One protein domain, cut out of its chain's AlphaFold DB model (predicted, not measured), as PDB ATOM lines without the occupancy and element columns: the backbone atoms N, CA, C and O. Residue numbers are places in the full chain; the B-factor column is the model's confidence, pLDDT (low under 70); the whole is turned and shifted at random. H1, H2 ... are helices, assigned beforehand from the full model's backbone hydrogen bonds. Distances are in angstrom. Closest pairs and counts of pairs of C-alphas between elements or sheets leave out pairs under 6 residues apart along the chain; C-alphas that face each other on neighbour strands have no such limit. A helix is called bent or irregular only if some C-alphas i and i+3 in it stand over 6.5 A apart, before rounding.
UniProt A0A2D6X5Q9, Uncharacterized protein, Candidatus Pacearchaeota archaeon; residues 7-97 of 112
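AT A GLANCE: This is residues 7 to 97 of the 112 residues of an uncharacterized protein of Candidatus Pacearchaeota archaeon (UniProt A0A2D6X5Q9). A flat, loose frame of helices: the long helix H5 makes one side, and H3 and H4, one after the other, make the other side, running opposite to H5. H2 stands across the end where H5 finishes, with the short H1 near that same end, and the long link of residues 44 to 59 loops out between H3 and H4 on the side away from H5. The printed part has 91 residues with five named helices, H1 to H5 in order, and no named strand, and its class is all helix. It is loose, with a radius of gyration of the C-alphas of 16.9 A, and spans 47 by 35 by 14 A.

HOW THE PARTS SIT: H1, residues 7 to 12, touches no helix. H2, residues 15 to 26, is only just apart from H1, their closest C-alphas being 8.0 A apart. H3, residues 28 to 43, and H2 only just touch, only at the corner by their link, with C-alphas 25 and 31 closest at 6.4 A; they are about perpendicular at 90 degrees. H4, residues 60 to 66, is close to H3 but not clearly touching; C-alphas 43 and 60 are closest, 6.7 A apart. H5, residues 70 to 95, is the hub, touching H2, H3 and H4. H4 and H5 form a helical hairpin at a shallow tilt of 24 degrees, opposite ways, with C-alphas 64 and 73 closest at 6.3 A. Residues 39 to 42 of H3 only just touch H5, with 3 pairs of C-alphas within 8 A, closest Ile 42 and Lys 80 at 7.2 A; the tilt is a shallow 10 degrees, opposite ways. H2 and H5 only just touch, also with 3 pairs, closest C-alphas 25 and 95 at 6.5 A, about perpendicular at 80 degrees. H1 is close to H5 but not clearly touching, with C-alphas 9 and 93 at 7.8 A. Every O i to N i+4 pair is within hydrogen-bond range in H1, H2 and H4, against 10 of 12 in H3 and 20 of 22 in H5.

IN THESE COORDINATES: H1 begins at C-alpha 7, (238.942, 163.349, 145.590). H2 is 16.5 A long. H3 is 20.4 A long, with a kink of 33 degrees near residue 37. H4 measures 9.8 A. H5, 39.1 A long, runs from C-alpha 70 at (215.613, 161.781, 112.157) to C-alpha 95 at (241.330, 152.207, 139.942); it is irregular, with C-alphas 71 and 74 7.5 A apart.

THE WHOLE: The two farthest C-alphas, those of Glu 15 and Phe 70, are 48.2 A apart. The printed part has no cut. The link from H3 to H4 is long, 16 residues; the other links are tight. The mean pLDDT of the printed part is 76.0, and residues 41 to 70 are under 70.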
ATOM      1  N   GLU A   7     239.311 162.341 144.591       88.38
ATOM      2  CA  GLU A   7     238.942 163.349 145.590       88.38
ATOM      3  C   GLU A   7     237.427 163.365 145.798       88.38
ATOM      4  O   GLU A   7     236.958 163.274 146.931       88.38
ATOM      5  N   LEU A   8     236.657 163.364 144.704       88.19
ATOM      6  CA  LEU A   8     235.204 163.244 144.769       88.19
ATOM      7  C   LEU A   8     234.765 161.927 145.423       88.19
ATOM      8  O   LEU A   8     233.816 161.916 146.205       88.19
ATOM      9  N   LEU A   9     235.429 160.813 145.101       88.50
ATOM     10  CA  LEU A   9     235.117 159.513 145.699       88.50
ATOM     11  C   LEU A   9     235.420 159.491 147.206       88.50
ATOM     12  O   LEU A   9     234.620 158.974 147.984       88.50
ATOM     13  N   ASP A  10     236.514 160.110 147.642       90.06
ATOM     14  CA  ASP A  10     236.888 160.206 149.052       90.06
ATOM     15  C   ASP A  10     235.945 161.109 149.867       90.06
ATOM     16  O   ASP A  10     235.824 160.902 151.076       90.06
ATOM     17  N   GLU A  11     235.254 162.058 149.224       91.75
ATOM     18  CA  GLU A  11     234.201 162.880 149.841       91.75
ATOM     19  C   GLU A  11     232.882 162.118 150.061       91.75
ATOM     20  O   GLU A  11     232.148 162.432 151.001       91.75
ATOM     21  N   ILE A  12     232.550 161.155 149.192       91.94
ATOM     22  CA  ILE A  12     231.239 160.477 149.200       91.94
ATOM     23  C   ILE A  12     231.266 159.080 149.830       91.94
ATOM     24  O   ILE A  12     230.200 158.576 150.177       91.94
ATOM     25  N   LEU A  13     232.441 158.456 149.947       90.69
ATOM     26  CA  LEU A  13     232.607 157.095 150.459       90.69
ATOM     27  C   LEU A  13     233.148 157.091 151.886       90.69
ATOM     28  O   LEU A  13     234.091 157.817 152.211       90.69
ATOM     29  N   ASP A  14     232.633 156.187 152.715       93.19
ATOM     30  CA  ASP A  14     233.247 155.875 154.005       93.19
ATOM     31  C   ASP A  14     234.424 154.879 153.876       93.19
ATOM     32  O   ASP A  14     234.662 154.268 152.831       93.19
ATOM     33  N   GLU A  15     235.201 154.694 154.947       88.56
ATOM     34  CA  GLU A  15     236.376 153.806 154.926       88.56
ATOM     35  C   GLU A  15     236.031 152.329 154.665       88.56
ATOM     36  O   GLU A  15     236.831 151.592 154.082       88.56
ATOM     37  N   LYS A  16     234.830 151.883 155.049       90.38
ATOM     38  CA  LYS A  16     234.370 150.513 154.798       90.38
ATOM     39  C   LYS A  16     234.030 150.328 153.319       90.38
ATOM     40  O   LYS A  16     234.369 149.296 152.737       90.38
ATOM     41  N   GLU A  17     233.392 151.319 152.706       91.31
ATOM     42  CA  GLU A  17     233.086 151.353 151.277       91.31
ATOM     43  C   GLU A  17     234.363 151.433 150.432       91.31
ATOM     44  O   GLU A  17     234.508 150.672 149.473       91.31
ATOM     45  N   LYS A  18     235.345 152.250 150.837       90.69
ATOM     46  CA  LYS A  18     236.679 152.285 150.210       90.69
ATOM     47  C   LYS A  18     237.370 150.925 150.286       90.69
ATOM     48  O   LYS A  18     237.910 150.456 149.287       90.69
ATOM     49  N   GLY A  19     237.303 150.244 151.434       87.88
ATOM     50  CA  GLY A  19     237.807 148.872 151.583       87.88
ATOM     51  C   GLY A  19     237.138 147.882 150.619       87.88
ATOM     52  O   GLY A  19     237.815 147.076 149.977       87.88
ATOM     53  N   ALA A  20     235.818 147.985 150.439       90.25
ATOM     54  CA  ALA A  20     235.091 147.170 149.468       90.25
ATOM     55  C   ALA A  20     235.510 147.472 148.018       90.25
ATOM     56  O   ALA A  20     235.640 146.545 147.216       90.25
ATOM     57  N   ILE A  21     235.774 148.739 147.688       90.00
ATOM     58  CA  ILE A  21     236.286 149.141 146.372       90.00
ATOM     59  C   ILE A  21     237.682 148.573 146.129       90.00
ATOM     60  O   ILE A  21     237.904 148.001 145.065       90.00
ATOM     61  N   ARG A  22     238.594 148.634 147.108       88.75
ATOM     62  CA  ARG A  22     239.926 148.004 147.014       88.75
ATOM     63  C   ARG A  22     239.815 146.508 146.720       88.75
ATOM     64  O   ARG A  22     240.421 146.015 145.769       88.75
ATOM     65  N   ALA A  23     238.978 145.795 147.476       88.00
ATOM     66  CA  ALA A  23     238.750 144.363 147.287       88.00
ATOM     67  C   ALA A  23     238.128 144.038 145.917       88.00
ATOM     68  O   ALA A  23     238.517 143.067 145.264       88.00
ATOM     69  N   PHE A  24     237.179 144.858 145.462       88.19
ATOM     70  CA  PHE A  24     236.610 144.757 144.122       88.19
ATOM     71  C   PHE A  24     237.682 144.967 143.051       88.19
ATOM     72  O   PHE A  24     237.766 144.182 142.103       88.19
ATOM     73  N   TYR A  25     238.517 145.994 143.212       86.88
ATOM     74  CA  TYR A  25     239.490 146.370 142.205       86.88
ATOM     75  C   TYR A  25     240.649 145.373 142.118       86.88
ATOM     76  O   TYR A  25     241.111 145.087 141.020       86.88
ATOM     77  N   ALA A  26     241.038 144.738 143.225       86.00
ATOM     78  CA  ALA A  26     242.039 143.671 143.236       86.00
ATOM     79  C   ALA A  26     241.641 142.439 142.390       86.00
ATOM     80  O   ALA A  26     242.500 141.668 141.959       86.00
ATOM     81  N   ASN A  27     240.347 142.236 142.117       87.44
ATOM     82  CA  ASN A  27     239.854 141.115 141.321       87.44
ATOM     83  C   ASN A  27     239.548 141.534 139.874       87.44
ATOM     84  O   ASN A  27     238.428 141.925 139.536       87.44
ATOM     85  N   SER A  28     240.535 141.377 138.988       83.12
ATOM     86  CA  SER A  28     240.420 141.738 137.568       83.12
ATOM     87  C   SER A  28     239.257 141.054 136.839       83.12
ATOM     88  O   SER A  28     238.577 141.698 136.042       83.12
ATOM     89  N   TYR A  29     238.968 139.787 137.152       83.81
ATOM     90  CA  TYR A  29     237.837 139.062 136.570       83.81
ATOM     91  C   TYR A  29     236.498 139.690 136.967       83.81
ATOM     92  O   TYR A  29     235.652 139.941 136.108       83.81
ATOM     93  N   THR A  30     236.308 139.988 138.254       83.56
ATOM     94  CA  THR A  30     235.085 140.631 138.747       83.56
ATOM     95  C   THR A  30     234.923 142.036 138.165       83.56
ATOM     96  O   THR A  30     233.821 142.365 137.718       83.56
ATOM     97  N   ARG A  31     236.006 142.826 138.071       85.50
ATOM     98  CA  ARG A  31     235.995 144.135 137.387       85.50
ATOM     99  C   ARG A  31     235.470 144.010 135.957       85.50
ATOM    100  O   ARG A  31     234.544 144.722 135.570       85.50
ATOM    101  N   ASP A  32     236.020 143.073 135.187       78.69
ATOM    102  CA  ASP A  32     235.643 142.874 133.788       78.69
ATOM    103  C   ASP A  32     234.206 142.373 133.628       78.69
ATOM    104  O   ASP A  32     233.517 142.771 132.688       78.69
ATOM    105  N   VAL A  33     233.730 141.512 134.531       81.50
ATOM    106  CA  VAL A  33     232.335 141.050 134.534       81.50
ATOM    107  C   VAL A  33     231.383 142.211 134.811       81.50
ATOM    108  O   VAL A  33     230.429 142.396 134.056       81.50
ATOM    109  N   VAL A  34     231.647 143.024 135.838       83.81
ATOM    110  CA  VAL A  34     230.795 144.175 136.174       83.81
ATOM    111  C   VAL A  34     230.810 145.211 135.051       83.81
ATOM    112  O   VAL A  34     229.742 145.641 134.614       83.81
ATOM    113  N   ARG A  35     231.987 145.532 134.494       80.56
ATOM    114  CA  ARG A  35     232.112 146.412 133.322       80.56
ATOM    115  C   ARG A  35     231.288 145.895 132.143       80.56
ATOM    116  O   ARG A  35     230.523 146.654 131.553       80.56
ATOM    117  N   LYS A  36     231.373 144.597 131.829       76.44
ATOM    118  CA  LYS A  36     230.577 143.973 130.758       76.44
ATOM    119  C   LYS A  36     229.078 144.065 131.012       76.44
ATOM    120  O   LYS A  36     228.344 144.319 130.068       76.44
ATOM    121  N   VAL A  37     228.617 143.859 132.245       80.06
ATOM    122  CA  VAL A  37     227.188 143.937 132.587       80.06
ATOM    123  C   VAL A  37     226.665 145.366 132.441       80.06
ATOM    124  O   VAL A  37     225.635 145.567 131.801       80.06
ATOM    125  N   LEU A  38     227.384 146.359 132.969       76.88
ATOM    126  CA  LEU A  38     226.980 147.766 132.870       76.88
ATOM    127  C   LEU A  38     226.966 148.237 131.411       76.88
ATOM    128  O   LEU A  38     225.964 148.780 130.932       76.88
ATOM    129  N   LEU A  39     228.034 147.926 130.672       73.44
ATOM    130  CA  LEU A  39     228.148 148.274 129.261       73.44
ATOM    131  C   LEU A  39     227.283 147.393 128.350       73.44
ATOM    132  O   LEU A  39     227.073 147.759 127.199       73.44
ATOM    133  N   ALA A  40     226.715 146.275 128.814       73.69
ATOM    134  CA  ALA A  40     225.813 145.463 127.994       73.69
ATOM    135  C   ALA A  40     224.581 146.273 127.566       73.69
ATOM    136  O   ALA A  40     224.175 146.224 126.413       73.69
ATOM    137  N   SER A  41     224.008 147.103 128.432       66.38
ATOM    138  CA  SER A  41     222.869 147.950 128.032       66.38
ATOM    139  C   SER A  41     223.191 148.883 126.844       66.38
ATOM    140  O   SER A  41     222.321 149.186 126.018       66.38
ATOM    141  N   ILE A  42     224.463 149.266 126.719       65.19
ATOM    142  CA  ILE A  42     225.011 150.124 125.669       65.19
ATOM    143  C   ILE A  42     225.396 149.286 124.435       65.19
ATOM    144  O   ILE A  42     224.902 149.551 123.335       65.19
ATOM    145  N   TYR A  43     226.217 148.243 124.610       61.06
ATOM    146  CA  TYR A  43     226.802 147.422 123.542       61.06
ATOM    147  C   TYR A  43     225.894 146.308 123.009       61.06
ATOM    148  O   TYR A  43     225.973 145.954 121.834       61.06
ATOM    149  N   TYR A  44     225.023 145.735 123.842       60.41
ATOM    150  CA  TYR A  44     224.232 144.538 123.508       60.41
ATOM    151  C   TYR A  44     223.071 144.813 122.554       60.41
ATOM    152  O   TYR A  44     222.387 143.906 122.074       60.41
ATOM    153  N   ASN A  45     222.895 146.075 122.190       57.78
ATOM    154  CA  ASN A  45     222.252 146.415 120.943       57.78
ATOM    155  C   ASN A  45     223.215 146.056 119.797       57.78
ATOM    156  O   ASN A  45     223.891 146.932 119.269       57.78
ATOM    157  N   GLY A  46     223.279 144.783 119.391       51.22
ATOM    158  CA  GLY A  46     223.902 144.397 118.117       51.22
ATOM    159  C   GLY A  46     224.671 143.092 118.112       51.22
ATOM    160  O   GLY A  46     224.531 142.317 117.167       51.22
ATOM    161  N   GLN A  47     225.495 142.820 119.125       53.78
ATOM    162  CA  GLN A  47     226.401 141.676 119.050       53.78
ATOM    163  C   GLN A  47     226.615 140.924 120.367       53.78
ATOM    164  O   GLN A  47     226.748 141.503 121.438       53.78
ATOM    165  N   MET A  48     226.752 139.608 120.172       52.62
ATOM    166  CA  MET A  48     227.320 138.588 121.059       52.62
ATOM    167  C   MET A  48     226.430 138.048 122.186       52.62
ATOM    168  O   MET A  48     226.795 138.041 123.360       52.62
ATOM    169  N   GLU A  49     225.316 137.430 121.791       58.53
ATOM    170  CA  GLU A  49     224.760 136.306 122.553       58.53
ATOM    171  C   GLU A  49     225.555 135.033 122.238       58.53
ATOM    172  O   GLU A  49     225.711 134.654 121.074       58.53
ATOM    173  N   LYS A  50     226.081 134.366 123.275       61.12
ATOM    174  CA  LYS A  50     226.832 133.111 123.128       61.12
ATOM    175  C   LYS A  50     225.952 132.085 122.407       61.12
ATOM    176  O   LYS A  50     224.900 131.707 122.910       61.12
ATOM    177  N   GLY A  51     226.382 131.645 121.225       69.06
ATOM    178  CA  GLY A  51     225.635 130.691 120.398       69.06
ATOM    179  C   GLY A  51     224.628 131.305 119.415       69.06
ATOM    180  O   GLY A  51     223.974 130.550 118.700       69.06
ATOM    181  N   LYS A  52     224.515 132.638 119.312       61.97
ATOM    182  CA  LYS A  52     223.711 133.301 118.268       61.97
ATOM    183  C   LYS A  52     224.596 133.994 117.234       61.97
ATOM    184  O   LYS A  52     225.653 134.533 117.558       61.97
ATOM    185  N   LYS A  53     224.148 133.996 115.971       56.53
ATOM    186  CA  LYS A  53     224.789 134.783 114.909       56.53
ATOM    187  C   LYS A  53     224.652 136.276 115.239       56.53
ATOM    188  O   LYS A  53     223.557 136.685 115.630       56.53
ATOM    189  N   PRO A  54     225.718 137.079 115.085       56.44
ATOM    190  CA  PRO A  54     225.628 138.525 115.246       56.44
ATOM    191  C   PRO A  54     224.544 139.101 114.326       56.44
ATOM    192  O   PRO A  54     224.534 138.788 113.135       56.44
ATOM    193  N   ASP A  55     223.643 139.923 114.869       59.06
ATOM    194  CA  ASP A  55     222.617 140.615 114.086       59.06
ATOM    195  C   ASP A  55     223.025 142.084 113.915       59.06
ATOM    196  O   ASP A  55     222.814 142.896 114.821       59.06
ATOM    197  N   PRO A  56     223.601 142.462 112.759       55.41
ATOM    198  CA  PRO A  56     224.043 143.829 112.530       55.41
ATOM    199  C   PRO A  56     222.895 144.841 112.614       55.41
ATOM    200  O   PRO A  56     223.160 145.991 112.942       55.41
ATOM    201  N   LYS A  57     221.628 144.440 112.410       55.81
ATOM    202  CA  LYS A  57     220.463 145.338 112.530       55.81
ATOM    203  C   LYS A  57     220.176 145.756 113.966       55.81
ATOM    204  O   LYS A  57     219.558 146.788 114.193       55.81
ATOM    205  N   ARG A  58     220.665 144.994 114.945       54.19
ATOM    206  CA  ARG A  58     220.512 145.334 116.359       54.19
ATOM    207  C   ARG A  58     221.510 146.378 116.844       54.19
ATOM    208  O   ARG A  58     221.330 146.800 117.978       54.19
ATOM    209  N   ASN A  59     222.500 146.788 116.033       62.56
ATOM    210  CA  ASN A  59     223.522 147.785 116.387       62.56
ATOM    211  C   ASN A  59     222.898 148.989 117.122       62.56
ATOM    212  O   ASN A  59     221.862 149.500 116.700       62.56
ATOM    213  N   PHE A  60     223.513 149.462 118.206       65.06
ATOM    214  CA  PHE A  60     222.975 150.550 119.026       65.06
ATOM    215  C   PHE A  60     222.713 151.835 118.225       65.06
ATOM    216  O   PHE A  60     221.782 152.570 118.572       65.06
ATOM    217  N   LEU A  61     223.494 152.069 117.161       61.62
ATOM    218  CA  LEU A  61     223.299 153.137 116.180       61.62
ATOM    219  C   LEU A  61     222.048 152.877 115.337       61.62
ATOM    220  O   LEU A  61     221.220 153.767 115.192       61.62
ATOM    221  N   LEU A  62     221.849 151.646 114.858       61.31
ATOM    222  CA  LEU A  62     220.661 151.261 114.087       61.31
ATOM    223  C   LEU A  62     219.378 151.305 114.934       61.31
ATOM    224  O   LEU A  62     218.383 151.865 114.486       61.31
ATOM    225  N   ARG A  63     219.407 150.882 116.205       64.06
ATOM    226  CA  ARG A  63     218.263 151.082 117.124       64.06
ATOM    227  C   ARG A  63     218.013 152.556 117.464       64.06
ATOM    228  O   ARG A  63     216.880 152.935 117.764       64.06
ATOM    229  N   ALA A  64     219.054 153.393 117.465       63.78
ATOM    230  CA  ALA A  64     218.879 154.837 117.615       63.78
ATOM    231  C   ALA A  64     218.172 155.444 116.390       63.78
ATOM    232  O   ALA A  64     217.340 156.328 116.577       63.78
ATOM    233  N   ILE A  65     218.431 154.917 115.182       64.62
ATOM    234  CA  ILE A  65     217.702 155.261 113.947       64.62
ATOM    235  C   ILE A  65     216.232 154.809 114.026       64.62
ATOM    236  O   ILE A  65     215.342 155.571 113.672       64.62
ATOM    237  N   GLU A  66     215.956 153.599 114.518       65.12
ATOM    238  CA  GLU A  66     214.598 153.019 114.522       65.12
ATOM    239  C   GLU A  66     213.625 153.652 115.534       65.12
ATOM    240  O   GLU A  66     212.412 153.538 115.377       65.12
ATOM    241  N   SER A  67     214.128 154.285 116.598       61.06
ATOM    242  CA  SER A  67     213.306 154.689 117.753       61.06
ATOM    243  C   SER A  67     212.903 156.167 117.788       61.06
ATOM    244  O   SER A  67     212.169 156.569 118.695       61.06
ATOM    245  N   LYS A  68     213.390 157.003 116.861       60.50
ATOM    246  CA  LYS A  68     213.285 158.473 116.942       60.50
ATOM    247  C   LYS A  68     213.058 159.097 115.562       60.50
ATOM    248  O   LYS A  68     213.464 158.535 114.551       60.50
ATOM    249  N   SER A  69     212.453 160.289 115.520       61.25
ATOM    250  CA  SER A  69     212.491 161.113 114.306       61.25
ATOM    251  C   SER A  69     213.946 161.453 113.965       61.25
ATOM    252  O   SER A  69     214.766 161.657 114.868       61.25
ATOM    253  N   PHE A  70     214.262 161.513 112.669       63.75
ATOM    254  CA  PHE A  70     215.613 161.781 112.157       63.75
ATOM    255  C   PHE A  70     216.272 163.014 112.796       63.75
ATOM    256  O   PHE A  70     217.480 163.008 113.017       63.75
ATOM    257  N   ASP A  71     215.484 164.018 113.185       71.12
ATOM    258  CA  ASP A  71     215.976 165.276 113.760       71.12
ATOM    259  C   ASP A  71     216.708 165.111 115.101       71.12
ATOM    260  O   ASP A  71     217.536 165.942 115.462       71.12
ATOM    261  N   ASN A  72     216.441 164.036 115.851       71.12
ATOM    262  CA  ASN A  72     216.997 163.839 117.196       71.12
ATOM    263  C   ASN A  72     218.024 162.713 117.291       71.12
ATOM    264  O   ASN A  72     218.491 162.387 118.386       71.12
ATOM    265  N   ILE A  73     218.388 162.105 116.165       77.75
ATOM    266  CA  ILE A  73     219.271 160.946 116.188       77.75
ATOM    267  C   ILE A  73     220.681 161.296 116.672       77.75
ATOM    268  O   ILE A  73     221.251 160.566 117.482       77.75
ATOM    269  N   GLY A  74     221.211 162.446 116.240       75.25
ATOM    270  CA  GLY A  74     222.527 162.930 116.650       75.25
ATOM    271  C   GLY A  74     222.614 163.103 118.165       75.25
ATOM    272  O   GLY A  74     223.546 162.599 118.784       75.25
ATOM    273  N   HIS A  75     221.587 163.700 118.779       78.19
ATOM    274  CA  HIS A  75     221.504 163.859 120.233       78.19
ATOM    275  C   HIS A  75     221.461 162.520 120.974       78.19
ATOM    276  O   HIS A  75     222.100 162.370 122.011       78.19
ATOM    277  N   VAL A  76     220.736 161.528 120.449       77.00
ATOM    278  CA  VAL A  76     220.645 160.202 121.081       77.00
ATOM    279  C   VAL A  76     221.966 159.445 120.991       77.00
ATOM    280  O   VAL A  76     222.367 158.810 121.964       77.00
ATOM    281  N   ILE A  77     222.645 159.501 119.845       77.44
ATOM    282  CA  ILE A  77     223.961 158.874 119.675       77.44
ATOM    283  C   ILE A  77     224.981 159.553 120.592       77.44
ATOM    284  O   ILE A  77     225.702 158.862 121.307       77.44
ATOM    285  N   TYR A  78     224.983 160.886 120.627       79.38
ATOM    286  CA  TYR A  78     225.867 161.671 121.482       79.38
ATOM    287  C   TYR A  78     225.656 161.364 122.970       79.38
ATOM    288  O   TYR A  78     226.611 161.044 123.666       79.38
ATOM    289  N   ALA A  79     224.406 161.349 123.445       79.62
ATOM    290  CA  ALA A  79     224.093 161.022 124.836       79.62
ATOM    291  C   ALA A  79     224.531 159.599 125.219       79.62
ATOM    292  O   ALA A  79     225.023 159.374 126.322       79.62
ATOM    293  N   LYS A  80     224.385 158.628 124.307       76.88
ATOM    294  CA  LYS A  80     224.875 157.262 124.538       76.88
ATOM    295  C   LYS A  80     226.399 157.203 124.592       76.88
ATOM    296  O   LYS A  80     226.915 156.483 125.435       76.88
ATOM    297  N   ALA A  81     227.096 157.939 123.726       79.00
ATOM    298  CA  ALA A  81     228.556 158.021 123.740       79.00
ATOM    299  C   ALA A  81     229.068 158.642 125.049       79.00
ATOM    300  O   ALA A  81     229.910 158.045 125.708       79.00
ATOM    301  N   GLN A  82     228.469 159.756 125.481       80.12
ATOM    302  CA  GLN A  82     228.778 160.374 126.774       80.12
ATOM    303  C   GLN A  82     228.506 159.438 127.954       80.12
ATOM    304  O   GLN A  82     229.263 159.422 128.914       80.12
ATOM    305  N   ALA A  83     227.444 158.631 127.896       79.25
ATOM    306  CA  ALA A  83     227.178 157.646 128.941       79.25
ATOM    307  C   ALA A  83     228.260 156.552 129.014       79.25
ATOM    308  O   ALA A  83     228.524 156.052 130.104       79.25
ATOM    309  N   VAL A  84     228.885 156.181 127.887       81.50
ATOM    310  CA  VAL A  84     230.042 155.264 127.885       81.50
ATOM    311  C   VAL A  84     231.239 155.931 128.543       81.50
ATOM    312  O   VAL A  84     231.806 155.357 129.462       81.50
ATOM    313  N   GLU A  85     231.567 157.148 128.108       81.62
ATOM    314  CA  GLU A  85     232.698 157.931 128.620       81.62
ATOM    315  C   GLU A  85     232.589 158.131 130.139       81.62
ATOM    316  O   GLU A  85     233.507 157.785 130.870       81.62
ATOM    317  N   LEU A  86     231.419 158.537 130.641       82.88
ATOM    318  CA  LEU A  86     231.163 158.690 132.078       82.88
ATOM    319  C   LEU A  86     231.305 157.380 132.869       82.88
ATOM    320  O   LEU A  86     231.736 157.392 134.023       82.88
ATOM    321  N   LEU A  87     230.912 156.246 132.282       83.25
ATOM    322  CA  LEU A  87     231.100 154.942 132.920       83.25
ATOM    323  C   LEU A  87     232.579 154.555 132.955       83.25
ATOM    324  O   LEU A  87     233.030 154.015 133.963       83.25
ATOM    325  N   GLU A  88     233.323 154.821 131.882       83.38
ATOM    326  CA  GLU A  88     234.765 154.577 131.818       83.38
ATOM    327  C   GLU A  88     235.522 155.455 132.822       83.38
ATOM    328  O   GLU A  88     236.287 154.903 133.611       83.38
ATOM    329  N   GLU A  89     235.208 156.753 132.906       84.62
ATOM    330  CA  GLU A  89     235.745 157.671 133.925       84.62
ATOM    331  C   GLU A  89     235.510 157.135 135.347       84.62
ATOM    332  O   GLU A  89     236.423 157.091 136.171       84.62
ATOM    333  N   GLY A  90     234.298 156.644 135.635       85.81
ATOM    334  CA  GLY A  90     233.989 156.031 136.927       85.81
ATOM    335  C   GLY A  90     234.847 154.796 137.225       85.81
ATOM    336  O   GLY A  90     235.332 154.637 138.344       85.81
ATOM    337  N   PHE A  91     235.080 153.927 136.236       86.06
ATOM    338  CA  PHE A  91     235.966 152.770 136.408       86.06
ATOM    339  C   PHE A  91     237.430 153.170 136.605       86.06
ATOM    340  O   PHE A  91     238.114 152.531 137.403       86.06
ATOM    341  N   GLU A  92     237.911 154.200 135.912       86.81
ATOM    342  CA  GLU A  92     239.267 154.725 136.089       86.81
ATOM    343  C   GLU A  92     239.462 155.316 137.487       86.81
ATOM    344  O   GLU A  92     240.442 154.990 138.160       86.81
ATOM    345  N   ALA A  93     238.491 156.095 137.972       86.94
ATOM    346  CA  ALA A  93     238.513 156.657 139.317       86.94
ATOM    347  C   ALA A  93     238.547 155.564 140.396       86.94
ATOM    348  O   ALA A  93     239.340 155.650 141.335       86.94
ATOM    349  N   LEU A  94     237.771 154.483 140.234       86.69
ATOM    350  CA  LEU A  94     237.839 153.316 141.126       86.69
ATOM    351  C   LEU A  94     239.231 152.663 141.130       86.69
ATOM    352  O   LEU A  94     239.646 152.114 142.150       86.69
ATOM    353  N   GLY A  95     239.976 152.750 140.027       85.31
ATOM    354  CA  GLY A  95     241.330 152.207 139.942       85.31
ATOM    355  C   GLY A  95     242.378 152.944 140.744       85.31
ATOM    356  O   GLY A  95     243.398 152.356 141.103       85.31
ATOM    357  N   SER A  96     242.095 154.180 141.139       87.00
ATOM    358  CA  SER A  96     242.958 154.919 142.056       87.00
ATOM    359  C   SER A  96     243.086 154.266 143.445       87.00
ATOM    360  O   SER A  96     244.015 154.602 144.180       87.00
ATOM    361  N   TYR A  97     242.207 153.313 143.787       84.88
ATOM    362  CA  TYR A  97     242.244 152.540 145.032       84.88
ATOM    363  C   TYR A  97     243.077 151.247 144.941       84.88
ATOM    364  O   TYR A  97     243.276 150.593 145.959       84.88
TER     365      TYR A  97